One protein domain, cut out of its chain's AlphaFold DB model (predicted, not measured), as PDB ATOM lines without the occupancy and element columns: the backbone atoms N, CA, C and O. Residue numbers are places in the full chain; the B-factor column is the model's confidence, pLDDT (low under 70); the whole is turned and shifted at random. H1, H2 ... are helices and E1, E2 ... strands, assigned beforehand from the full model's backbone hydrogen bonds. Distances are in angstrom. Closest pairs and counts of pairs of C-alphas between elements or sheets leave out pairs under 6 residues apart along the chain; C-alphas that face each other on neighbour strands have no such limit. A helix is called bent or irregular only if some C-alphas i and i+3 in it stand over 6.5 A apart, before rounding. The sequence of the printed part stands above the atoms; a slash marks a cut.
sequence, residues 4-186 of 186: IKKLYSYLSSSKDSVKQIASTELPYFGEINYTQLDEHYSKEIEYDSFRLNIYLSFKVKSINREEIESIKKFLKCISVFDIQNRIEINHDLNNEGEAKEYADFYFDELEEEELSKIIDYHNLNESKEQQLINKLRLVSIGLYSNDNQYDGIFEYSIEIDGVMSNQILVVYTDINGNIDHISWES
ATOM      1  N   ILE A   4     200.598 250.384  80.437       53.03
ATOM      2  CA  ILE A   4     199.922 250.131  81.718       53.03
ATOM      3  C   ILE A   4     198.435 249.745  81.559       53.03
ATOM      4  O   ILE A   4     197.966 248.860  82.267       53.03
ATOM      5  N   LYS A   5     197.686 250.317  80.598       50.94
ATOM      6  CA  LYS A   5     196.277 249.926  80.363       50.94
ATOM      7  C   LYS A   5     196.140 248.522  79.758       50.94
ATOM      8  O   LYS A   5     195.147 247.852  80.018       50.94
ATOM      9  N   LYS A   6     197.136 248.069  78.987       51.06
ATOM     10  CA  LYS A   6     197.151 246.732  78.366       51.06
ATOM     11  C   LYS A   6     197.510 245.633  79.377       51.06
ATOM     12  O   LYS A   6     196.979 244.535  79.293       51.06
ATOM     13  N   LEU A   7     198.352 245.948  80.365       46.84
ATOM     14  CA  LEU A   7     198.648 245.055  81.494       46.84
ATOM     15  C   LEU A   7     197.442 244.890  82.432       46.84
ATOM     16  O   LEU A   7     197.162 243.776  82.864       46.84
ATOM     17  N   TYR A   8     196.676 245.960  82.676       46.66
ATOM     18  CA  TYR A   8     195.451 245.871  83.481       46.66
ATOM     19  C   TYR A   8     194.358 245.019  82.824       46.66
ATOM     20  O   TYR A   8     193.687 244.276  83.533       46.66
ATOM     21  N   SER A   9     194.208 245.059  81.492       47.88
ATOM     22  CA  SER A   9     193.236 244.192  80.809       47.88
ATOM     23  C   SER A   9     193.651 242.717  80.816       47.88
ATOM     24  O   SER A   9     192.782 241.853  80.832       47.88
ATOM     25  N   TYR A  10     194.959 242.430  80.832       44.91
ATOM     26  CA  TYR A  10     195.494 241.063  80.876       44.91
ATOM     27  C   TYR A  10     195.411 240.448  82.285       44.91
ATOM     28  O   TYR A  10     195.098 239.272  82.438       44.91
ATOM     29  N   LEU A  11     195.607 241.263  83.330       45.69
ATOM     30  CA  LEU A  11     195.417 240.853  84.728       45.69
ATOM     31  C   LEU A  11     193.933 240.762  85.123       45.69
ATOM     32  O   LEU A  11     193.589 240.017  86.037       45.69
ATOM     33  N   SER A  12     193.032 241.479  84.435       46.34
ATOM     34  CA  SER A  12     191.585 241.304  84.621       46.34
ATOM     35  C   SER A  12     191.012 240.102  83.867       46.34
ATOM     36  O   SER A  12     189.944 239.628  84.238       46.34
ATOM     37  N   SER A  13     191.703 239.607  82.831       43.72
ATOM     38  CA  SER A  13     191.292 238.424  82.062       43.72
ATOM     39  C   SER A  13     191.892 237.111  82.569       43.72
ATOM     40  O   SER A  13     191.488 236.064  82.092       43.72
ATOM     41  N   SER A  14     192.824 237.139  83.531       43.50
ATOM     42  CA  SER A  14     193.357 235.926  84.177       43.50
ATOM     43  C   SER A  14     192.644 235.572  85.485       43.50
ATOM     44  O   SER A  14     193.135 234.746  86.250       43.50
ATOM     45  N   LYS A  15     191.479 236.176  85.759       43.03
ATOM     46  CA  LYS A  15     190.489 235.603  86.680       43.03
ATOM     47  C   LYS A  15     189.672 234.540  85.943       43.03
ATOM     48  O   LYS A  15     188.446 234.563  85.979       43.03
ATOM     49  N   ASP A  16     190.355 233.585  85.321       44.56
ATOM     50  CA  ASP A  16     189.827 232.233  85.361       44.56
ATOM     51  C   ASP A  16     189.808 231.891  86.844       44.56
ATOM     52  O   ASP A  16     190.841 231.683  87.482       44.56
ATOM     53  N   SER A  17     188.623 232.018  87.436       43.81
ATOM     54  CA  SER A  17     188.328 231.504  88.758       43.81
ATOM     55  C   SER A  17     188.912 230.102  88.812       43.81
ATOM     56  O   SER A  17     188.379 229.198  88.166       43.81
ATOM     57  N   VAL A  18     190.011 229.923  89.548       45.12
ATOM     58  CA  VAL A  18     190.397 228.603  90.028       45.12
ATOM     59  C   VAL A  18     189.196 228.188  90.857       45.12
ATOM     60  O   VAL A  18     189.031 228.633  91.992       45.12
ATOM     61  N   LYS A  19     188.266 227.468  90.224       49.62
ATOM     62  CA  LYS A  19     187.143 226.842  90.893       49.62
ATOM     63  C   LYS A  19     187.842 225.921  91.870       49.62
ATOM     64  O   LYS A  19     188.475 224.961  91.439       49.62
ATOM     65  N   GLN A  20     187.890 226.325  93.137       52.66
ATOM     66  CA  GLN A  20     188.520 225.529  94.171       52.66
ATOM     67  C   GLN A  20     187.878 224.154  94.054       52.66
ATOM     68  O   GLN A  20     186.658 224.042  94.174       52.66
ATOM     69  N   ILE A  21     188.675 223.160  93.660       63.91
ATOM     70  CA  ILE A  21     188.172 221.809  93.470       63.91
ATOM     71  C   ILE A  21     187.758 221.365  94.864       63.91
ATOM     72  O   ILE A  21     188.580 221.224  95.764       63.91
ATOM     73  N   ALA A  22     186.451 221.299  95.059       87.56
ATOM     74  CA  ALA A  22     185.825 220.882  96.289       87.56
ATOM     75  C   ALA A  22     185.871 219.353  96.304       87.56
ATOM     76  O   ALA A  22     184.900 218.684  95.957       87.56
ATOM     77  N   SER A  23     187.054 218.818  96.613       93.31
ATOM     78  CA  SER A  23     187.302 217.391  96.757       93.31
ATOM     79  C   SER A  23     187.690 217.022  98.185       93.31
ATOM     80  O   SER A  23     188.192 217.842  98.958       93.31
ATOM     81  N   THR A  24     187.416 215.776  98.559       95.50
ATOM     82  CA  THR A  24     187.890 215.172  99.806       95.50
ATOM     83  C   THR A  24     188.189 213.700  99.565       95.50
ATOM     84  O   THR A  24     187.542 213.044  98.751       95.50
ATOM     85  N   GLU A  25     189.178 213.174 100.274       97.00
ATOM     86  CA  GLU A  25     189.460 211.742 100.286       97.00
ATOM     87  C   GLU A  25     188.473 211.031 101.218       97.00
ATOM     88  O   GLU A  25     188.427 211.327 102.420       97.00
ATOM     89  N   LEU A  26     187.687 210.109 100.664       96.94
ATOM     90  CA  LEU A  26     186.798 209.219 101.400       96.94
ATOM     91  C   LEU A  26     187.454 207.843 101.580       96.94
ATOM     92  O   LEU A  26     188.053 207.325 100.631       96.94
ATOM     93  N   PRO A  27     187.328 207.215 102.766       97.12
ATOM     94  CA  PRO A  27     187.740 205.828 102.951       97.12
ATOM     95  C   PRO A  27     187.139 204.934 101.862       97.12
ATOM     96  O   PRO A  27     185.985 205.118 101.488       97.12
ATOM     97  N   TYR A  28     187.926 203.985 101.353       96.00
ATOM     98  CA  TYR A  28     187.567 203.010 100.306       96.00
ATOM     99  C   TYR A  28     187.341 203.576  98.890       96.00
ATOM    100  O   TYR A  28     187.656 202.893  97.911       96.00
ATOM    101  N   PHE A  29     186.862 204.816  98.767       96.69
ATOM    102  CA  PHE A  29     186.512 205.450  97.488       96.69
ATOM    103  C   PHE A  29     187.588 206.396  96.933       96.69
ATOM    104  O   PHE A  29     187.565 206.711  95.747       96.69
ATOM    105  N   GLY A  30     188.556 206.816  97.754       96.06
ATOM    106  CA  GLY A  30     189.609 207.741  97.337       96.06
ATOM    107  C   GLY A  30     189.102 209.178  97.205       96.06
ATOM    108  O   GLY A  30     188.198 209.598  97.927       96.06
ATOM    109  N   GLU A  31     189.717 209.965  96.323       96.50
ATOM    110  CA  GLU A  31     189.347 211.369  96.126       96.50
ATOM    111  C   GLU A  31     187.999 211.502  95.398       96.50
ATOM    112  O   GLU A  31     187.847 211.062  94.260       96.50
ATOM    113  N   ILE A  32     187.036 212.164  96.043       95.25
ATOM    114  CA  ILE A  32     185.718 212.479  95.483       95.25
ATOM    115  C   ILE A  32     185.544 213.992  95.394       95.25
ATOM    116  O   ILE A  32     185.759 214.709  96.371       95.25
ATOM    117  N   ASN A  33     185.097 214.477  94.232       95.12
ATOM    118  CA  ASN A  33     184.664 215.859  94.034       95.12
ATOM    119  C   ASN A  33     183.187 216.004  94.422       95.12
ATOM    120  O   ASN A  33     182.288 215.693  93.641       95.12
ATOM    121  N   TYR A  34     182.929 216.539  95.611       93.62
ATOM    122  CA  TYR A  34     181.582 216.642  96.174       93.62
ATOM    123  C   TYR A  34     180.733 217.772  95.564       93.62
ATOM    124  O   TYR A  34     179.604 218.004  95.994       93.62
ATOM    125  N   THR A  35     181.245 218.455  94.531       94.38
ATOM    126  CA  THR A  35     180.479 219.394  93.687       94.38
ATOM    127  C   THR A  35     180.155 218.854  92.295       94.38
ATOM    128  O   THR A  35     179.535 219.556  91.492       94.38
ATOM    129  N   GLN A  36     180.616 217.639  91.985       94.38
ATOM    130  CA  GLN A  36     180.406 216.947  90.714       94.38
ATOM    131  C   GLN A  36     180.240 215.446  90.977       94.38
ATOM    132  O   GLN A  36     181.054 214.638  90.540       94.38
ATOM    133  N   LEU A  37     179.203 215.105  91.739       94.00
ATOM    134  CA  LEU A  37     178.929 213.740  92.171       94.00
ATOM    135  C   LEU A  37     178.268 212.906  91.068       94.00
ATOM    136  O   LEU A  37     177.362 213.364  90.362       94.00
ATOM    137  N   ASP A  38     178.678 211.649  90.977       94.19
ATOM    138  CA  ASP A  38     177.899 210.599  90.340       94.19
ATOM    139  C   ASP A  38     176.766 210.163  91.269       94.19
ATOM    140  O   ASP A  38     176.788 210.401  92.473       94.19
ATOM    141  N   GLU A  39     175.726 209.575  90.686       92.44
ATOM    142  CA  GLU A  39     174.559 209.141  91.462       92.44
ATOM    143  C   GLU A  39     174.883 207.932  92.344       92.44
ATOM    144  O   GLU A  39     174.379 207.828  93.458       92.44
ATOM    145  N   HIS A  40     175.774 207.055  91.874       94.69
ATOM    146  CA  HIS A  40     176.125 205.816  92.553       94.69
ATOM    147  C   HIS A  40     177.634 205.605  92.566       94.69
ATOM    148  O   HIS A  40     178.293 205.662  91.528       94.69
ATOM    149  N   TYR A  41     178.150 205.277  93.744       96.50
ATOM    150  CA  TYR A  41     179.491 204.754  93.940       96.50
ATOM    151  C   TYR A  41     179.386 203.407  94.642       96.50
ATOM    152  O   TYR A  41     178.596 203.249  95.571       96.50
ATOM    153  N   SER A  42     180.207 202.448  94.226       97.38
ATOM    154  CA  SER A  42     180.304 201.152  94.888       97.38
ATOM    155  C   SER A  42     181.754 200.727  95.057       97.38
ATOM    156  O   SER A  42     182.633 201.068  94.255       97.38
ATOM    157  N   LYS A  43     182.012 199.992  96.135       97.81
ATOM    158  CA  LYS A  43     183.320 199.418  96.415       97.81
ATOM    159  C   LYS A  43     183.170 198.073  97.109       97.81
ATOM    160  O   LYS A  43     182.514 197.989  98.137       97.81
ATOM    161  N   GLU A  44     183.830 197.055  96.574       97.88
ATOM    162  CA  GLU A  44     184.057 195.792  97.279       97.88
ATOM    163  C   GLU A  44     185.385 195.896  98.046       97.88
ATOM    164  O   GLU A  44     186.400 196.335  97.485       97.88
ATOM    165  N   ILE A  45     185.373 195.529  99.328       96.25
ATOM    166  CA  ILE A  45     186.558 195.469 100.190       96.25
ATOM    167  C   ILE A  45     186.637 194.122 100.909       96.25
ATOM    168  O   ILE A  45     185.630 193.438 101.082       96.25
ATOM    169  N   GLU A  46     187.835 193.759 101.360       95.06
ATOM    170  CA  GLU A  46     188.006 192.666 102.316       95.06
ATOM    171  C   GLU A  46     187.730 193.189 103.733       95.06
ATOM    172  O   GLU A  46     188.335 194.171 104.172       95.06
ATOM    173  N   TYR A  47     186.804 192.546 104.436       92.88
ATOM    174  CA  TYR A  47     186.384 192.879 105.792       92.88
ATOM    175  C   TYR A  47     186.100 191.580 106.555       92.88
ATOM    176  O   TYR A  47     185.325 190.745 106.097       92.88
ATOM    177  N   ASP A  48     186.775 191.379 107.689       87.44
ATOM    178  CA  ASP A  48     186.698 190.142 108.488       87.44
ATOM    179  C   ASP A  48     186.945 188.842 107.683       87.44
ATOM    180  O   ASP A  48     186.314 187.816 107.901       87.44
ATOM    181  N   SER A  49     187.890 188.867 106.735       88.00
ATOM    182  CA  SER A  49     188.192 187.754 105.806       88.00
ATOM    183  C   SER A  49     187.077 187.417 104.800       88.00
ATOM    184  O   SER A  49     187.165 186.402 104.110       88.00
ATOM    185  N   PHE A  50     186.049 188.265 104.681       89.50
ATOM    186  CA  PHE A  50     184.974 188.163 103.691       89.50
ATOM    187  C   PHE A  50     184.913 189.410 102.808       89.50
ATOM    188  O   PHE A  50     185.603 190.404 103.036       89.50
ATOM    189  N   ARG A  51     184.099 189.340 101.753       94.19
ATOM    190  CA  ARG A  51     183.837 190.482 100.875       94.19
ATOM    191  C   ARG A  51     182.683 191.298 101.433       94.19
ATOM    192  O   ARG A  51     181.602 190.761 101.649       94.19
ATOM    193  N   LEU A  52     182.922 192.591 101.603       97.38
ATOM    194  CA  LEU A  52     181.930 193.576 102.002       97.38
ATOM    195  C   LEU A  52     181.726 194.570 100.862       97.38
ATOM    196  O   LEU A  52     182.688 195.175 100.379       97.38
ATOM    197  N   ASN A  53     180.473 194.762 100.456       98.12
ATOM    198  CA  ASN A  53     180.105 195.788  99.488       98.12
ATOM    199  C   ASN A  53     179.695 197.077 100.202       98.12
ATOM    200  O   ASN A  53     178.860 197.056 101.096       98.12
ATOM    201  N   ILE A  54     180.260 198.207  99.794       98.25
ATOM    202  CA  ILE A  54     179.901 199.527 100.311       98.25
ATOM    203  C   ILE A  54     179.325 200.353  99.166       98.25
ATOM    204  O   ILE A  54     179.970 200.503  98.123       98.25
ATOM    205  N   TYR A  55     178.141 200.919  99.378       97.56
ATOM    206  CA  TYR A  55     177.417 201.746  98.421       97.56
ATOM    207  C   TYR A  55     177.248 203.167  98.956       97.56
ATOM    208  O   TYR A  55     176.852 203.368 100.103       97.56
ATOM    209  N   LEU A  56     177.513 204.160  98.108       95.69
ATOM    210  CA  LEU A  56     177.150 205.555  98.354       95.69
ATOM    211  C   LEU A  56     176.205 206.008  97.248       95.69
ATOM    212  O   LEU A  56     176.551 205.922  96.065       95.69
ATOM    213  N   SER A  57     175.033 206.504  97.631       93.12
ATOM    214  CA  SER A  57     174.028 206.995  96.692       93.12
ATOM    215  C   SER A  57     173.701 208.462  96.954       93.12
ATOM    216  O   SER A  57     173.376 208.853  98.079       93.12
ATOM    217  N   PHE A  58     173.767 209.273  95.900       91.94
ATOM    218  CA  PHE A  58     173.551 210.715  95.948       91.94
ATOM    219  C   PHE A  58     172.359 211.106  95.070       91.94
ATOM    220  O   PHE A  58     172.435 211.043  93.845       91.94
ATOM    221  N   LYS A  59     171.276 211.613  95.677       89.69
ATOM    222  CA  LYS A  59     170.119 212.160  94.927       89.69
ATOM    223  C   LYS A  59     170.428 213.478  94.201       89.69
ATOM    224  O   LYS A  59     169.652 213.930  93.361       89.69
ATOM    225  N   VAL A  60     171.542 214.125  94.538       91.12
ATOM    226  CA  VAL A  60     171.956 215.434  94.017       91.12
ATOM    227  C   VAL A  60     173.381 215.384  93.475       91.12
ATOM    228  O   VAL A  60     174.196 214.569  93.886       91.12
ATOM    229  N   LYS A  61     173.712 216.299  92.558       92.62
ATOM    230  CA  LYS A  61     175.043 216.373  91.924       92.62
ATOM    231  C   LYS A  61     176.091 217.140  92.732       92.62
ATOM    232  O   LYS A  61     177.255 217.188  92.339       92.62
ATOM    233  N   SER A  62     175.686 217.764  93.831       93.38
ATOM    234  CA  SER A  62     176.564 218.517  94.718       93.38
ATOM    235  C   SER A  62     175.996 218.493  96.123       93.38
ATOM    236  O   SER A  62     174.799 218.705  96.294       93.38
ATOM    237  N   ILE A  63     176.875 218.332  97.103       92.75
ATOM    238  CA  ILE A  63     176.568 218.479  98.528       92.75
ATOM    239  C   ILE A  63     177.507 219.507  99.151       92.75
ATOM    240  O   ILE A  63     178.436 219.999  98.501       92.75
ATOM    241  N   ASN A  64     177.253 219.888 100.396       92.50
ATOM    242  CA  ASN A  64     178.112 220.806 101.123       92.50
ATOM    243  C   ASN A  64     179.266 220.070 101.840       92.50
ATOM    244  O   ASN A  64     179.350 218.841 101.870       92.50
ATOM    245  N   ARG A  65     180.198 220.842 102.413       92.62
ATOM    246  CA  ARG A  65     181.376 220.286 103.093       92.62
ATOM    247  C   ARG A  65     181.026 219.506 104.368       92.62
ATOM    248  O   ARG A  65     181.721 218.559 104.702       92.62
ATOM    249  N   GLU A  66     180.001 219.913 105.100       92.62
ATOM    250  CA  GLU A  66     179.571 219.240 106.330       92.62
ATOM    251  C   GLU A  66     178.976 217.857 106.037       92.62
ATOM    252  O   GLU A  66     179.303 216.887 106.722       92.62
ATOM    253  N   GLU A  67     178.188 217.743 104.965       93.31
ATOM    254  CA  GLU A  67     177.605 216.476 104.512       93.31
ATOM    255  C   GLU A  67     178.696 215.468 104.122       93.31
ATOM    256  O   GLU A  67     178.724 214.348 104.632       93.31
ATOM    257  N   ILE A  68     179.654 215.868 103.275       94.69
ATOM    258  CA  ILE A  68     180.723 214.955 102.841       94.69
ATOM    259  C   ILE A  68     181.668 214.566 103.990       94.69
ATOM    260  O   ILE A  68     182.157 213.437 104.035       94.69
ATOM    261  N   GLU A  69     181.913 215.459 104.955       95.19
ATOM    262  CA  GLU A  69     182.707 215.126 106.144       95.19
ATOM    263  C   GLU A  69     181.943 214.198 107.103       95.19
ATOM    264  O   GLU A  69     182.562 213.345 107.742       95.19
ATOM    265  N   SER A  70     180.610 214.285 107.152       95.44
ATOM    266  CA  SER A  70     179.768 213.330 107.886       95.44
ATOM    267  C   SER A  70     179.833 211.934 107.264       95.44
ATOM    268  O   SER A  70     180.117 210.969 107.971       95.44
ATOM    269  N   ILE A  71     179.724 211.830 105.934       96.25
ATOM    270  CA  ILE A  71     179.937 210.571 105.193       96.25
ATOM    271  C   ILE A  71     181.337 210.014 105.472       96.25
ATOM    272  O   ILE A  71     181.505 208.842 105.802       96.25
ATOM    273  N   LYS A  72     182.367 210.864 105.399       97.44
ATOM    274  CA  LYS A  72     183.750 210.474 105.693       97.44
ATOM    275  C   LYS A  72     183.908 209.921 107.105       97.44
ATOM    276  O   LYS A  72     184.643 208.953 107.299       97.44
ATOM    277  N   LYS A  73     183.268 210.551 108.092       97.19
ATOM    278  CA  LYS A  73     183.277 210.099 109.485       97.19
ATOM    279  C   LYS A  73     182.577 208.750 109.616       97.19
ATOM    280  O   LYS A  73     183.163 207.856 110.216       97.19
ATOM    281  N   PHE A  74     181.402 208.584 109.011       97.75
ATOM    282  CA  PHE A  74     180.677 207.316 109.014       97.75
ATOM    283  C   PHE A  74     181.537 206.178 108.454       97.75
ATOM    284  O   PHE A  74     181.750 205.173 109.125       97.75
ATOM    285  N   LEU A  75     182.134 206.374 107.273       97.50
ATOM    286  CA  LEU A  75     182.964 205.358 106.616       97.50
ATOM    287  C   LEU A  75     184.182 204.935 107.458       97.50
ATOM    288  O   LEU A  75     184.615 203.785 107.393       97.50
ATOM    289  N   LYS A  76     184.736 205.845 108.272       97.88
ATOM    290  CA  LYS A  76     185.823 205.532 109.219       97.88
ATOM    291  C   LYS A  76     185.354 204.739 110.439       97.88
ATOM    292  O   LYS A  76     186.184 204.111 111.089       97.88
ATOM    293  N   CYS A  77     184.069 204.801 110.764       97.69
ATOM    294  CA  CYS A  77     183.478 204.188 111.948       97.69
ATOM    295  C   CYS A  77     182.753 202.868 111.658       97.69
ATOM    296  O   CYS A  77     182.234 202.283 112.602       97.69
ATOM    297  N   ILE A  78     182.756 202.367 110.415       97.06
ATOM    298  CA  ILE A  78     182.072 201.119 110.025       97.06
ATOM    299  C   ILE A  78     182.322 199.977 111.015       97.06
ATOM    300  O   ILE A  78     181.370 199.352 111.461       97.06
ATOM    301  N   SER A  79     183.574 199.741 111.423       97.00
ATOM    302  CA  SER A  79     183.887 198.649 112.355       97.00
ATOM    303  C   SER A  79     183.328 198.861 113.761       97.00
ATOM    304  O   SER A  79     183.040 197.906 114.468       97.00
ATOM    305  N   VAL A  80     183.197 200.117 114.193       98.00
ATOM    306  CA  VAL A  80     182.574 200.454 115.480       98.00
ATOM    307  C   VAL A  80     181.066 200.242 115.394       98.00
ATOM    308  O   VAL A  80     180.486 199.672 116.315       98.00
ATOM    309  N   PHE A  81     180.452 200.651 114.284       98.38
ATOM    310  CA  PHE A  81     179.023 200.476 114.048       98.38
ATOM    311  C   PHE A  81     178.645 199.004 113.899       98.38
ATOM    312  O   PHE A  81     177.688 198.579 114.520       98.38
ATOM    313  N   ASP A  82     179.434 198.191 113.196       98.31
ATOM    314  CA  ASP A  82     179.242 196.733 113.121       98.31
ATOM    315  C   ASP A  82     179.214 196.084 114.520       98.31
ATOM    316  O   ASP A  82     178.313 195.312 114.838       98.31
ATOM    317  N   ILE A  83     180.126 196.472 115.419       98.19
ATOM    318  CA  ILE A  83     180.111 195.989 116.811       98.19
ATOM    319  C   ILE A  83     178.822 196.410 117.536       98.19
ATOM    320  O   ILE A  83     178.222 195.596 118.235       98.19
ATOM    321  N   GLN A  84     178.395 197.667 117.387       98.38
ATOM    322  CA  GLN A  84     177.168 198.176 118.014       98.38
ATOM    323  C   GLN A  84     175.919 197.478 117.472       98.38
ATOM    324  O   GLN A  84     175.086 197.020 118.250       98.38
ATOM    325  N   ASN A  85     175.840 197.317 116.157       98.69
ATOM    326  CA  ASN A  85     174.760 196.629 115.467       98.69
ATOM    327  C   ASN A  85     174.647 195.180 115.936       98.69
ATOM    328  O   ASN A  85     173.553 194.717 116.223       98.69
ATOM    329  N   ARG A  86     175.769 194.468 116.099       98.50
ATOM    330  CA  ARG A  86     175.761 193.100 116.638       98.50
ATOM    331  C   ARG A  86     175.247 193.039 118.070       98.50
ATOM    332  O   ARG A  86     174.569 192.080 118.420       98.50
ATOM    333  N   ILE A  87     175.556 194.028 118.907       98.50
ATOM    334  CA  ILE A  87     174.991 194.099 120.262       98.50
ATOM    335  C   ILE A  87     173.470 194.269 120.186       98.50
ATOM    336  O   ILE A  87     172.759 193.554 120.888       98.50
ATOM    337  N   GLU A  88     172.978 195.149 119.314       98.56
ATOM    338  CA  GLU A  88     171.538 195.381 119.177       98.56
ATOM    339  C   GLU A  88     170.805 194.191 118.550       98.56
ATOM    340  O   GLU A  88     169.766 193.805 119.058       98.56
ATOM    341  N   ILE A  89     171.376 193.525 117.543       98.81
ATOM    342  CA  ILE A  89     170.824 192.282 116.976       98.81
ATOM    343  C   ILE A  89     170.654 191.215 118.068       98.81
ATOM    344  O   ILE A  89     169.645 190.521 118.119       98.81
ATOM    345  N   ASN A  90     171.626 191.090 118.977       98.44
ATOM    346  CA  ASN A  90     171.510 190.166 120.106       98.44
ATOM    347  C   ASN A  90     170.431 190.598 121.104       98.44
ATOM    348  O   ASN A  90     169.745 189.757 121.683       98.44
ATOM    349  N   HIS A  91     170.294 191.897 121.350       98.38
ATOM    350  CA  HIS A  91     169.228 192.418 122.197       98.38
ATOM    351  C   HIS A  91     167.848 192.154 121.576       98.38
ATOM    352  O   HIS A  91     166.961 191.651 122.260       98.38
ATOM    353  N   ASP A  92     167.698 192.404 120.280       98.62
ATOM    354  CA  ASP A  92     166.488 192.161 119.499       98.62
ATOM    355  C   ASP A  92     166.107 190.670 119.476       98.62
ATOM    356  O   ASP A  92     164.969 190.323 119.790       98.62
ATOM    357  N   LEU A  93     167.082 189.770 119.286       98.44
ATOM    358  CA  LEU A  93     166.888 188.317 119.399       98.44
ATOM    359  C   LEU A  93     166.289 187.918 120.759       98.44
ATOM    360  O   LEU A  93     165.345 187.133 120.830       98.44
ATOM    361  N   ASN A  94     166.844 188.453 121.850       97.62
ATOM    362  CA  ASN A  94     166.418 188.120 123.213       97.62
ATOM    363  C   ASN A  94     165.045 188.699 123.583       97.62
ATOM    364  O   ASN A  94     164.438 188.244 124.552       97.62
ATOM    365  N   ASN A  95     164.571 189.692 122.832       97.75
ATOM    366  CA  ASN A  95     163.261 190.308 123.012       97.75
ATOM    367  C   ASN A  95     162.219 189.791 122.011       97.75
ATOM    368  O   ASN A  95     161.158 190.399 121.897       97.75
ATOM    369  N   GLU A  96     162.507 188.681 121.321       96.88
ATOM    370  CA  GLU A  96     161.618 188.088 120.314       96.88
ATOM    371  C   GLU A  96     161.294 189.065 119.161       96.88
ATOM    372  O   GLU A  96     160.164 189.111 118.684       96.88
ATOM    373  N   GLY A  97     162.279 189.877 118.748       97.81
ATOM    374  CA  GLY A  97     162.175 190.816 117.625       97.81
ATOM    375  C   GLY A  97     162.480 190.197 116.255       97.81
ATOM    376  O   GLY A  97     162.490 188.978 116.083       97.81
ATOM    377  N   GLU A  98     162.787 191.043 115.275       98.25
ATOM    378  CA  GLU A  98     163.067 190.663 113.879       98.25
ATOM    379  C   GLU A  98     164.229 189.664 113.755       98.25
ATOM    380  O   GLU A  98     164.188 188.734 112.955       98.25
ATOM    381  N   ALA A  99     165.262 189.783 114.591       98.50
ATOM    382  CA  ALA A  99     166.369 188.836 114.647       98.50
ATOM    383  C   ALA A  99     165.929 187.440 115.125       98.50
ATOM    384  O   ALA A  99     166.543 186.441 114.741       98.50
ATOM    385  N   LYS A 100     164.872 187.349 115.947       98.25
ATOM    386  CA  LYS A 100     164.275 186.065 116.334       98.25
ATOM    387  C   LYS A 100     163.503 185.460 115.173       98.25
ATOM    388  O   LYS A 100     163.731 184.292 114.875       98.25
ATOM    389  N   GLU A 101     162.667 186.248 114.502       98.19
ATOM    390  CA  GLU A 101     161.916 185.790 113.326       98.19
ATOM    391  C   GLU A 101     162.857 185.334 112.201       98.19
ATOM    392  O   GLU A 101     162.692 184.243 111.655       98.19
ATOM    393  N   TYR A 102     163.926 186.096 111.952       98.31
ATOM    394  CA  TYR A 102     165.010 185.724 111.045       98.31
ATOM    395  C   TYR A 102     165.628 184.369 111.395       98.31
ATOM    396  O   TYR A 102     165.872 183.547 110.513       98.31
ATOM    397  N   ALA A 103     165.923 184.127 112.676       98.19
ATOM    398  CA  ALA A 103     166.516 182.867 113.101       98.19
ATOM    399  C   ALA A 103     165.529 181.701 112.951       98.19
ATOM    400  O   ALA A 103     165.910 180.644 112.445       98.19
ATOM    401  N   ASP A 104     164.275 181.907 113.353       97.88
ATOM    402  CA  ASP A 104     163.212 180.901 113.298       97.88
ATOM    403  C   ASP A 104     162.904 180.465 111.874       97.88
ATOM    404  O   ASP A 104     162.756 179.268 111.637       97.88
ATOM    405  N   PHE A 105     162.944 181.391 110.913       97.62
ATOM    406  CA  PHE A 105     162.826 181.064 109.495       97.62
ATOM    407  C   PHE A 105     163.784 179.940 109.077       97.62
ATOM    408  O   PHE A 105     163.373 178.986 108.424       97.62
ATOM    409  N   TYR A 106     165.056 179.991 109.484       97.19
ATOM    410  CA  TYR A 106     165.997 178.925 109.126       97.19
ATOM    411  C   TYR A 106     165.696 177.605 109.826       97.19
ATOM    412  O   TYR A 106     165.962 176.557 109.248       97.19
ATOM    413  N   PHE A 107     165.169 177.631 111.051       97.00
ATOM    414  CA  PHE A 107     164.770 176.407 111.748       97.00
ATOM    415  C   PHE A 107     163.516 175.768 111.150       97.00
ATOM    416  O   PHE A 107     163.372 174.548 111.236       97.00
ATOM    417  N   ASP A 108     162.644 176.573 110.547       97.38
ATOM    418  CA  ASP A 108     161.439 176.105 109.868       97.38
ATOM    419  C   ASP A 108     161.731 175.605 108.442       97.38
ATOM    420  O   ASP A 108     161.131 174.622 108.002       97.38
ATOM    421  N   GLU A 109     162.663 176.246 107.730       96.44
ATOM    422  CA  GLU A 109     162.936 175.959 106.315       96.44
ATOM    423  C   GLU A 109     164.070 174.954 106.074       96.44
ATOM    424  O   GLU A 109     164.058 174.266 105.051       96.44
ATOM    425  N   LEU A 110     165.056 174.859 106.973       95.56
ATOM    426  CA  LEU A 110     166.196 173.954 106.804       95.56
ATOM    427  C   LEU A 110     166.036 172.674 107.617       95.56
ATOM    428  O   LEU A 110     165.581 172.674 108.763       95.56
ATOM    429  N   GLU A 111     166.505 171.564 107.051       95.00
ATOM    430  CA  GLU A 111     166.566 170.309 107.793       95.00
ATOM    431  C   GLU A 111     167.675 170.349 108.861       95.00
ATOM    432  O   GLU A 111     168.687 171.044 108.735       95.00
ATOM    433  N   GLU A 112     167.532 169.543 109.921       93.50
ATOM    434  CA  GLU A 112     168.528 169.458 111.002       93.50
ATOM    435  C   GLU A 112     169.933 169.106 110.476       93.50
ATOM    436  O   GLU A 112     170.928 169.624 110.983       93.50
ATOM    437  N   GLU A 113     170.028 168.277 109.428       92.94
ATOM    438  CA  GLU A 113     171.306 167.946 108.787       92.94
ATOM    439  C   GLU A 113     171.982 169.190 108.184       92.94
ATOM    440  O   GLU A 113     173.191 169.363 108.340       92.94
ATOM    441  N   GLU A 114     171.222 170.092 107.562       93.75
ATOM    442  CA  GLU A 114     171.747 171.332 106.983       93.75
ATOM    443  C   GLU A 114     172.164 172.320 108.074       93.75
ATOM    444  O   GLU A 114     173.283 172.840 108.051       93.75
ATOM    445  N   LEU A 115     171.318 172.506 109.089       95.25
ATOM    446  CA  LEU A 115     171.601 173.384 110.226       95.25
ATOM    447  C   LEU A 115     172.814 172.912 111.034       95.25
ATOM    448  O   LEU A 115     173.599 173.737 111.508       95.25
ATOM    449  N   SER A 116     173.032 171.598 111.142       94.69
ATOM    450  CA  SER A 116     174.188 171.022 111.844       94.69
ATOM    451  C   SER A 116     175.543 171.379 111.214       94.69
ATOM    452  O   SER A 116     176.581 171.272 111.870       94.69
ATOM    453  N   LYS A 117     175.560 171.848 109.956       94.19
ATOM    454  CA  LYS A 117     176.770 172.382 109.308       94.19
ATOM    455  C   LYS A 117     177.108 173.802 109.773       94.19
ATOM    456  O   LYS A 117     178.246 174.244 109.617       94.19
ATOM    457  N   ILE A 118     176.126 174.522 110.315       95.31
ATOM    458  CA  ILE A 118     176.208 175.946 110.657       95.31
ATOM    459  C   ILE A 118     176.378 176.120 112.173       95.31
ATOM    460  O   ILE A 118     177.248 176.881 112.619       95.31
ATOM    461  N   ILE A 119     175.585 175.385 112.958       96.62
ATOM    462  CA  ILE A 119     175.521 175.452 114.425       96.62
ATOM    463  C   ILE A 119     175.775 174.084 115.078       96.62
ATOM    464  O   ILE A 119     175.633 173.041 114.447       96.62
ATOM    465  N   ASP A 120     176.122 174.080 116.366       96.31
ATOM    466  CA  ASP A 120     176.337 172.866 117.158       96.31
ATOM    467  C   ASP A 120     175.110 172.549 118.031       96.31
ATOM    468  O   ASP A 120     174.894 173.130 119.100       96.31
ATOM    469  N   TYR A 121     174.320 171.562 117.601       92.19
ATOM    470  CA  TYR A 121     173.138 171.080 118.326       92.19
ATOM    471  C   TYR A 121     173.461 170.447 119.686       92.19
ATOM    472  O   TYR A 121     172.566 170.299 120.521       92.19
ATOM    473  N   HIS A 122     174.715 170.059 119.924       92.81
ATOM    474  CA  HIS A 122     175.155 169.469 121.182       92.81
ATOM    475  C   HIS A 122     175.697 170.508 122.171       92.81
ATOM    476  O   HIS A 122     175.884 170.186 123.349       92.81
ATOM    477  N   ASN A 123     175.916 171.751 121.735       93.44
ATOM    478  CA  ASN A 123     176.307 172.833 122.623       93.44
ATOM    479  C   ASN A 123     175.097 173.335 123.424       93.44
ATOM    480  O   ASN A 123     174.234 174.035 122.908       93.44
ATOM    481  N   LEU A 124     175.063 172.998 124.715       92.44
ATOM    482  CA  LEU A 124     173.990 173.395 125.635       92.44
ATOM    483  C   LEU A 124     174.261 174.722 126.367       92.44
ATOM    484  O   LEU A 124     173.441 175.139 127.181       92.44
ATOM    485  N   ASN A 125     175.411 175.367 126.130       94.88
ATOM    486  CA  ASN A 125     175.764 176.628 126.795       94.88
ATOM    487  C   ASN A 125     175.132 177.856 126.123       94.88
ATOM    488  O   ASN A 125     175.137 178.935 126.709       94.88
ATOM    489  N   GLU A 126     174.629 177.701 124.899       94.31
ATOM    490  CA  GLU A 126     174.082 178.770 124.067       94.31
ATOM    491  C   GLU A 126     172.868 178.238 123.292       94.31
ATOM    492  O   GLU A 126     172.878 177.084 122.852       94.31
ATOM    493  N   SER A 127     171.817 179.052 123.137       96.12
ATOM    494  CA  SER A 127     170.646 178.651 122.347       96.12
ATOM    495  C   SER A 127     171.014 178.480 120.873       96.12
ATOM    496  O   SER A 127     172.008 179.025 120.391       96.12
ATOM    497  N   LYS A 128     170.218 177.711 120.131       97.00
ATOM    498  CA  LYS A 128     170.494 177.441 118.714       97.00
ATOM    499  C   LYS A 128     170.358 178.710 117.878       97.00
ATOM    500  O   LYS A 128     171.180 178.960 117.004       97.00
ATOM    501  N   GLU A 129     169.370 179.532 118.202       97.69
ATOM    502  CA  GLU A 129     169.127 180.837 117.600       97.69
ATOM    503  C   GLU A 129     170.314 181.771 117.841       97.69
ATOM    504  O   GLU A 129     170.810 182.401 116.912       97.69
ATOM    505  N   GLN A 130     170.853 181.787 119.062       97.94
ATOM    506  CA  GLN A 130     172.031 182.584 119.382       97.94
ATOM    507  C   GLN A 130     173.275 182.080 118.630       97.94
ATOM    508  O   GLN A 130     174.029 182.883 118.077       97.94
ATOM    509  N   GLN A 131     173.462 180.759 118.538       98.06
ATOM    510  CA  GLN A 131     174.530 180.173 117.726       98.06
ATOM    511  C   GLN A 131     174.410 180.561 116.247       98.06
ATOM    512  O   GLN A 131     175.436 180.796 115.611       98.06
ATOM    513  N   LEU A 132     173.187 180.635 115.709       98.00
ATOM    514  CA  LEU A 132     172.912 181.023 114.326       98.00
ATOM    515  C   LEU A 132     173.197 182.514 114.095       98.00
ATOM    516  O   LEU A 132     173.928 182.861 113.171       98.00
ATOM    517  N   ILE A 133     172.707 183.392 114.974       98.06
ATOM    518  CA  ILE A 133     172.952 184.843 114.912       98.06
ATOM    519  C   ILE A 133     174.449 185.167 115.015       98.06
ATOM    520  O   ILE A 133     174.951 186.051 114.319       98.06
ATOM    521  N   ASN A 134     175.214 184.381 115.776       96.88
ATOM    522  CA  ASN A 134     176.673 184.500 115.836       96.88
ATOM    523  C   ASN A 134     177.379 184.198 114.494       96.88
ATOM    524  O   ASN A 134     178.567 184.496 114.351       96.88
ATOM    525  N   LYS A 135     176.684 183.624 113.502       97.00
ATOM    526  CA  LYS A 135     177.214 183.361 112.150       97.00
ATOM    527  C   LYS A 135     176.984 184.499 111.169       97.00
ATOM    528  O   LYS A 135     177.522 184.430 110.064       97.00
ATOM    529  N   LEU A 136     176.244 185.540 111.554       97.69
ATOM    530  CA  LEU A 136     175.985 186.688 110.694       97.69
ATOM    531  C   LEU A 136     177.287 187.342 110.215       97.69
ATOM    532  O   LEU A 136     178.157 187.745 111.000       97.69
ATOM    533  N   ARG A 137     177.379 187.514 108.903       97.38
ATOM    534  CA  ARG A 137     178.414 188.262 108.194       97.38
ATOM    535  C   ARG A 137     177.813 189.565 107.701       97.38
ATOM    536  O   ARG A 137     176.721 189.563 107.147       97.38
ATOM    537  N   LEU A 138     178.537 190.663 107.891       98.19
ATOM    538  CA  LEU A 138     178.191 191.943 107.284       98.19
ATOM    539  C   LEU A 138     178.510 191.850 105.789       98.19
ATOM    540  O   LEU A 138     179.681 191.770 105.417       98.19
ATOM    541  N   VAL A 139     177.478 191.799 104.948       97.62
ATOM    542  CA  VAL A 139     177.617 191.568 103.499       97.62
ATOM    543  C   VAL A 139     177.573 192.866 102.701       97.62
ATOM    544  O   VAL A 139     178.181 192.972 101.628       97.62
ATOM    545  N   SER A 140     176.878 193.873 103.227       97.94
ATOM    546  CA  SER A 140     176.669 195.132 102.529       97.94
ATOM    547  C   SER A 140     176.444 196.299 103.495       97.94
ATOM    548  O   SER A 140     175.910 196.133 104.591       97.94
ATOM    549  N   ILE A 141     176.910 197.483 103.094       98.38
ATOM    550  CA  ILE A 141     176.617 198.759 103.746       98.38
ATOM    551  C   ILE A 141     176.187 199.756 102.680       98.38
ATOM    552  O   ILE A 141     176.940 200.025 101.743       98.38
ATOM    553  N   GLY A 142     175.024 200.371 102.849       97.25
ATOM    554  CA  GLY A 142     174.579 201.484 102.019       97.25
ATOM    555  C   GLY A 142     174.503 202.785 102.807       97.25
ATOM    556  O   GLY A 142     173.998 202.797 103.923       97.25
ATOM    557  N   LEU A 143     174.973 203.889 102.224       96.06
ATOM    558  CA  LEU A 143     174.614 205.234 102.672       96.06
ATOM    559  C   LEU A 143     173.736 205.895 101.618       96.06
ATOM    560  O   LEU A 143     174.169 206.119 100.480       96.06
ATOM    561  N   TYR A 144     172.527 206.261 102.026       89.12
ATOM    562  CA  TYR A 144     171.531 206.856 101.148       89.12
ATOM    563  C   TYR A 144     171.127 208.226 101.659       89.12
ATOM    564  O   TYR A 144     170.820 208.397 102.834       89.12
ATOM    565  N   SER A 145     171.083 209.209 100.760       83.06
ATOM    566  CA  SER A 145     170.522 210.513 101.100       83.06
ATOM    567  C   SER A 145     168.989 210.441 101.170       83.06
ATOM    568  O   SER A 145     168.330 210.168 100.154       83.06
ATOM    569  N   ASN A 146     168.404 210.759 102.315       66.69
ATOM    570  CA  ASN A 146     166.977 210.954 102.522       66.69
ATOM    571  C   ASN A 146     166.707 212.383 103.021       66.69
ATOM    572  O   ASN A 146     167.184 212.771 104.077       66.69
ATOM    573  N   ASP A 147     166.008 213.203 102.229       64.06
ATOM    574  CA  ASP A 147     165.639 214.589 102.574       64.06
ATOM    575  C   ASP A 147     166.757 215.457 103.206       64.06
ATOM    576  O   ASP A 147     166.524 216.267 104.105       64.06
ATOM    577  N   ASN A 148     167.978 215.355 102.660       60.75
ATOM    578  CA  ASN A 148     169.214 216.031 103.108       60.75
ATOM    579  C   ASN A 148     169.853 215.476 104.395       60.75
ATOM    580  O   ASN A 148     170.728 216.118 104.975       60.75
ATOM    581  N   GLN A 149     169.450 214.289 104.835       73.56
ATOM    582  CA  GLN A 149     170.157 213.488 105.831       73.56
ATOM    583  C   GLN A 149     170.656 212.205 105.169       73.56
ATOM    584  O   GLN A 149     170.168 211.828 104.106       73.56
ATOM    585  N   TYR A 150     171.685 211.582 105.734       81.81
ATOM    586  CA  TYR A 150     172.166 210.293 105.252       81.81
ATOM    587  C   TYR A 150     171.827 209.231 106.278       81.81
ATOM    588  O   TYR A 150     172.157 209.394 107.451       81.81
ATOM    589  N   ASP A 151     171.236 208.148 105.799       91.25
ATOM    590  CA  ASP A 151     170.944 206.972 106.605       91.25
ATOM    591  C   ASP A 151     171.914 205.861 106.201       91.25
ATOM    592  O   ASP A 151     172.224 205.684 105.015       91.25
ATOM    593  N   GLY A 152     172.439 205.159 107.200       96.62
ATOM    594  CA  GLY A 152     173.289 203.991 107.039       96.62
ATOM    595  C   GLY A 152     172.460 202.718 107.142       96.62
ATOM    596  O   GLY A 152     171.749 202.524 108.121       96.62
ATOM    597  N   ILE A 153     172.586 201.840 106.158       97.88
ATOM    598  CA  ILE A 153     171.923 200.537 106.107       97.88
ATOM    599  C   ILE A 153     173.008 199.473 106.170       97.88
ATOM    600  O   ILE A 153     173.905 199.483 105.329       97.88
ATOM    601  N   PHE A 154     172.946 198.587 107.160       98.62
ATOM    602  CA  PHE A 154     173.870 197.466 107.318       98.62
ATOM    603  C   PHE A 154     173.121 196.164 107.081       98.62
ATOM    604  O   PHE A 154     172.184 195.851 107.809       98.62
ATOM    605  N   GLU A 155     173.556 195.405 106.087       98.56
ATOM    606  CA  GLU A 155     172.930 194.150 105.689       98.56
ATOM    607  C   GLU A 155     173.782 192.976 106.160       98.56
ATOM    608  O   GLU A 155     174.971 192.875 105.829       98.56
ATOM    609  N   TYR A 156     173.167 192.072 106.916       98.56
ATOM    610  CA  TYR A 156     173.791 190.866 107.434       98.56
ATOM    611  C   TYR A 156     173.124 189.622 106.864       98.56
ATOM    612  O   TYR A 156     171.910 189.569 106.691       98.56
ATOM    613  N   SER A 157     173.927 188.596 106.611       97.50
ATOM    614  CA  SER A 157     173.437 187.286 106.190       97.50
ATOM    615  C   SER A 157     174.341 186.179 106.725       97.50
ATOM    616  O   SER A 157     175.448 186.444 107.201       97.50
ATOM    617  N   ILE A 158     173.875 184.937 106.670       96.50
ATOM    618  CA  ILE A 158     174.676 183.754 106.985       96.50
ATOM    619  C   ILE A 158     175.117 183.055 105.701       96.50
ATOM    620  O   ILE A 158     174.456 183.121 104.665       96.50
ATOM    621  N   GLU A 159     176.246 182.362 105.781       94.62
ATOM    622  CA  GLU A 159     176.720 181.505 104.701       94.62
ATOM    623  C   GLU A 159     176.192 180.080 104.890       94.62
ATOM    624  O   GLU A 159     176.341 179.494 105.963       94.62
ATOM    625  N   ILE A 160     175.619 179.516 103.828       93.50
ATOM    626  CA  ILE A 160     175.137 178.136 103.763       93.50
ATOM    627  C   ILE A 160     175.831 177.469 102.578       93.50
ATOM    628  O   ILE A 160     175.754 177.955 101.451       93.50
ATOM    629  N   ASP A 161     176.561 176.382 102.844       91.56
ATOM    630  CA  ASP A 161     177.308 175.620 101.832       91.56
ATOM    631  C   ASP A 161     178.188 176.504 100.903       91.56
ATOM    632  O   ASP A 161     178.349 176.238  99.711       91.56
ATOM    633  N   GLY A 162     178.793 177.564 101.458       90.75
ATOM    634  CA  GLY A 162     179.698 178.473 100.740       90.75
ATOM    635  C   GLY A 162     179.014 179.614  99.976       90.75
ATOM    636  O   GLY A 162     179.681 180.310  99.207       90.75
ATOM    637  N   VAL A 163     177.704 179.806 100.150       92.69
ATOM    638  CA  VAL A 163     176.926 180.873  99.505       92.69
ATOM    639  C   VAL A 163     176.190 181.691 100.565       92.69
ATOM    640  O   VAL A 163     175.601 181.133 101.485       92.69
ATOM    641  N   MET A 164     176.215 183.021 100.444       94.69
ATOM    642  CA  MET A 164     175.424 183.893 101.320       94.69
ATOM    643  C   MET A 164     173.934 183.698 101.044       94.69
ATOM    644  O   MET A 164     173.506 183.735  99.889       94.69
ATOM    645  N   SER A 165     173.158 183.512 102.106       95.31
ATOM    646  CA  SER A 165     171.704 183.412 102.036       95.31
ATOM    647  C   SER A 165     171.081 184.704 101.493       95.31
ATOM    648  O   SER A 165     171.606 185.802 101.704       95.31
ATOM    649  N   ASN A 166     169.941 184.570 100.813       95.50
ATOM    650  CA  ASN A 166     169.129 185.704 100.371       95.50
ATOM    651  C   ASN A 166     168.248 186.287 101.483       95.50
ATOM    652  O   ASN A 166     167.610 187.303 101.243       95.50
ATOM    653  N   GLN A 167     168.209 185.666 102.664       97.62
ATOM    654  CA  GLN A 167     167.569 186.262 103.830       97.62
ATOM    655  C   GLN A 167     168.525 187.255 104.471       97.62
ATOM    656  O   GLN A 167     169.618 186.880 104.919       97.62
ATOM    657  N   ILE A 168     168.095 188.508 104.537       98.31
ATOM    658  CA  ILE A 168     168.925 189.614 104.986       98.31
ATOM    659  C   ILE A 168     168.342 190.194 106.266       98.31
ATOM    660  O   ILE A 168     167.205 190.654 106.292       98.31
ATOM    661  N   LEU A 169     169.150 190.207 107.320       98.62
ATOM    662  CA  LEU A 169     168.855 190.983 108.515       98.62
ATOM    663  C   LEU A 169     169.451 192.379 108.330       98.62
ATOM    664  O   LEU A 169     170.652 192.520 108.093       98.62
ATOM    665  N   VAL A 170     168.619 193.410 108.413       98.62
ATOM    666  CA  VAL A 170     168.983 194.789 108.096       98.62
ATOM    667  C   VAL A 170     168.955 195.635 109.358       98.62
ATOM    668  O   VAL A 170     167.962 195.649 110.077       98.62
ATOM    669  N   VAL A 171     170.030 196.381 109.611       98.69
ATOM    670  CA  VAL A 171     170.079 197.398 110.667       98.69
ATOM    671  C   VAL A 171     170.105 198.780 110.028       98.69
ATOM    672  O   VAL A 171     171.037 199.114 109.288       98.69
ATOM    673  N   TYR A 172     169.094 199.585 110.338       97.88
ATOM    674  CA  TYR A 172     168.970 200.965 109.887       97.88
ATOM    675  C   TYR A 172     169.537 201.912 110.939       97.88
ATOM    676  O   TYR A 172     169.258 201.791 112.132       97.88
ATOM    677  N   THR A 173     170.348 202.867 110.496       97.50
ATOM    678  CA  THR A 173     171.051 203.822 111.354       97.50
ATOM    679  C   THR A 173     171.011 205.224 110.763       97.50
ATOM    680  O   THR A 173     170.928 205.389 109.546       97.50
ATOM    681  N   ASP A 174     171.148 206.242 111.606       95.81
ATOM    682  CA  ASP A 174     171.470 207.590 111.137       95.81
ATOM    683  C   ASP A 174     172.957 207.717 110.720       95.81
ATOM    684  O   ASP A 174     173.779 206.819 110.919       95.81
ATOM    685  N   ILE A 175     173.358 208.880 110.191       94.81
ATOM    686  CA  ILE A 175     174.755 209.154 109.792       94.81
ATOM    687  C   ILE A 175     175.778 209.101 110.944       94.81
ATOM    688  O   ILE A 175     176.991 209.126 110.713       94.81
ATOM    689  N   ASN A 176     175.326 209.074 112.197       95.44
ATOM    690  CA  ASN A 176     176.180 208.931 113.372       95.44
ATOM    691  C   ASN A 176     176.256 207.485 113.877       95.44
ATOM    692  O   ASN A 176     177.002 207.250 114.830       95.44
ATOM    693  N   GLY A 177     175.548 206.551 113.237       95.56
ATOM    694  CA  GLY A 177     175.453 205.152 113.642       95.56
ATOM    695  C   GLY A 177     174.479 204.912 114.794       95.56
ATOM    696  O   GLY A 177     174.544 203.860 115.422       95.56
ATOM    697  N   ASN A 178     173.599 205.870 115.112       96.88
ATOM    698  CA  ASN A 178     172.515 205.608 116.054       96.88
ATOM    699  C   ASN A 178     171.484 204.717 115.359       96.88
ATOM    700  O   ASN A 178     171.008 205.070 114.280       96.88
ATOM    701  N   ILE A 179     171.164 203.580 115.970       97.00
ATOM    702  CA  ILE A 179     170.220 202.606 115.418       97.00
ATOM    703  C   ILE A 179     168.800 203.168 115.497       97.00
ATOM    704  O   ILE A 179     168.390 203.678 116.539       97.00
ATOM    705  N   ASP A 180     168.078 203.072 114.384       96.06
ATOM    706  CA  ASP A 180     166.658 203.403 114.279       96.06
ATOM    707  C   ASP A 180     165.804 202.149 114.499       96.06
ATOM    708  O   ASP A 180     165.019 202.089 115.445       96.06
ATOM    709  N   HIS A 181     166.008 201.120 113.672       97.06
ATOM    710  CA  HIS A 181     165.340 199.826 113.806       97.06
ATOM    711  C   HIS A 181     166.113 198.699 113.106       97.06
ATOM    712  O   HIS A 181     167.053 198.935 112.337       97.06
ATOM    713  N   ILE A 182     165.688 197.468 113.385       98.50
ATOM    714  CA  ILE A 182     166.091 196.246 112.690       98.50
ATOM    715  C   ILE A 182     164.892 195.771 111.860       98.50
ATOM    716  O   ILE A 182     163.755 195.998 112.262       98.50
ATOM    717  N   SER A 183     165.149 195.178 110.697       98.31
ATOM    718  CA  SER A 183     164.146 194.554 109.823       98.31
ATOM    719  C   SER A 183     164.708 193.252 109.267       98.31
ATOM    720  O   SER A 183     165.920 193.153 109.049       98.31
ATOM    721  N   TRP A 184     163.851 192.280 108.983       97.81
ATOM    722  CA  TRP A 184     164.193 191.137 108.146       97.81
ATOM    723  C   TRP A 184     163.589 191.288 106.739       97.81
ATOM    724  O   TRP A 184     162.393 191.505 106.567       97.81
ATOM    725  N   GLU A 185     164.435 191.149 105.715       95.12
ATOM    726  CA  GLU A 185     164.052 191.181 104.301       95.12
ATOM    727  C   GLU A 185     164.291 189.805 103.644       95.12
ATOM    728  O   GLU A 185     165.335 189.172 103.861       95.12
ATOM    729  N   SER A 186     163.333 189.353 102.819       84.88
ATOM    730  CA  SER A 186     163.297 188.012 102.191       84.88
ATOM    731  C   SER A 186     163.033 188.039 100.686       84.88
ATOM    732  O   SER A 186     162.278 188.934 100.237       84.88
TER     733      SER A 186
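AT A GLANCE: This is residues 4 to 186 of the 186 residues of an uncharacterized protein of Myroides marinus (UniProt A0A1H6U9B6). A twisted sheet of six strands, E3 to E8, has the long bent helix H2 over one face, the small hairpin of E1 and E2 near one end beside H2a, and H3, H4 and H5 at the other end; from this body an arm, residues 4 to 20 with H1, sticks out. H2a, H2b and H3 on one face of the sheet make two layers. The printed part has 183 residues, with five named helices and eight named strands in the order H1 E1 E2 E3 E4 H2 H3 H4 H5 E5 E6 E7 E8, of mixed class; the large sheet, E3 E4 E5 E6 E7 E8, is mixed. It is loose, with a radius of gyration of the C-alphas of 22.8 A, and spans 93 by 30 by 25 A.

HOW THE PARTS SIT: H1, residues 4 to 13, stands free. E1, residues 23 to 26, and E2, residues 30 to 33, form an antiparallel hairpin, with N 24 and O 32 2.9 A apart. E3, residues 40 to 47, and E4, residues 50 to 57, form another, with N 43 and O 54 at 2.9 A. H2, residues 65 to 94, was assigned as one helix by its hydrogen bonds but is bent: C-alphas 76 and 79 are 7.8 A apart, and its arms H2a, residues 65 to 76, and H2b, residues 79 to 94, stand at 69 degrees, only just a steep tilt. The closest C-alphas of E1 and H2a, Leu 26 and Lys 72, are 5.4 A apart. H3, residues 98 to 109, and H2b touch only at the corner, closest at C-alphas Leu 93 and Lys 100, 4.6 A. H4, residues 112 to 115, is close to H3 but not clearly touching, closest at C-alphas Phe 107 and Leu 115, 7.6 A. H5, residues 128 to 133, touches H3, closest at C-alphas Ala 103 and Glu 129, 5.6 A. E5, residues 137 to 146, is parallel to E4, with N 55 and O 141 at 2.8 A; E4, H2 to H5 and E5 are a strand-helix-strand unit, parallel neighbours with helices between. E5, E6, residues 149 to 157, E7, residues 168 to 174, and E8, residues 179 to 185, form a meander of antiparallel hairpins; N 142 and O 153 are at 2.9 A, N 154 and O 171 at 2.9 A, N 170 and O 183 at 2.8 A. H2a is over E5 and E6 at a height of 10.0 A over the sheet, on the same face as H2b. Every O i to N i+4 pair is within hydrogen-bond range in H1, H2a, H2b and H5, and 7 of 8 in H3; H4 is too short for one.

IN THESE COORDINATES: H1 begins at C-alpha 4 (199.922, 250.131, 81.718). H2b is 23.1 A long, E5 26.0 A and E6 26.4 A. E8 ends at C-alpha 185 (164.052, 191.181, 104.301).

THE WHOLE: The C-alphas farthest apart, Ile 4 and His 122, are 93.2 A apart. The printed part has no cut; H4 to H5 is a long link. Residues 4 to 21 and 146 to 148 have pLDDT under 70.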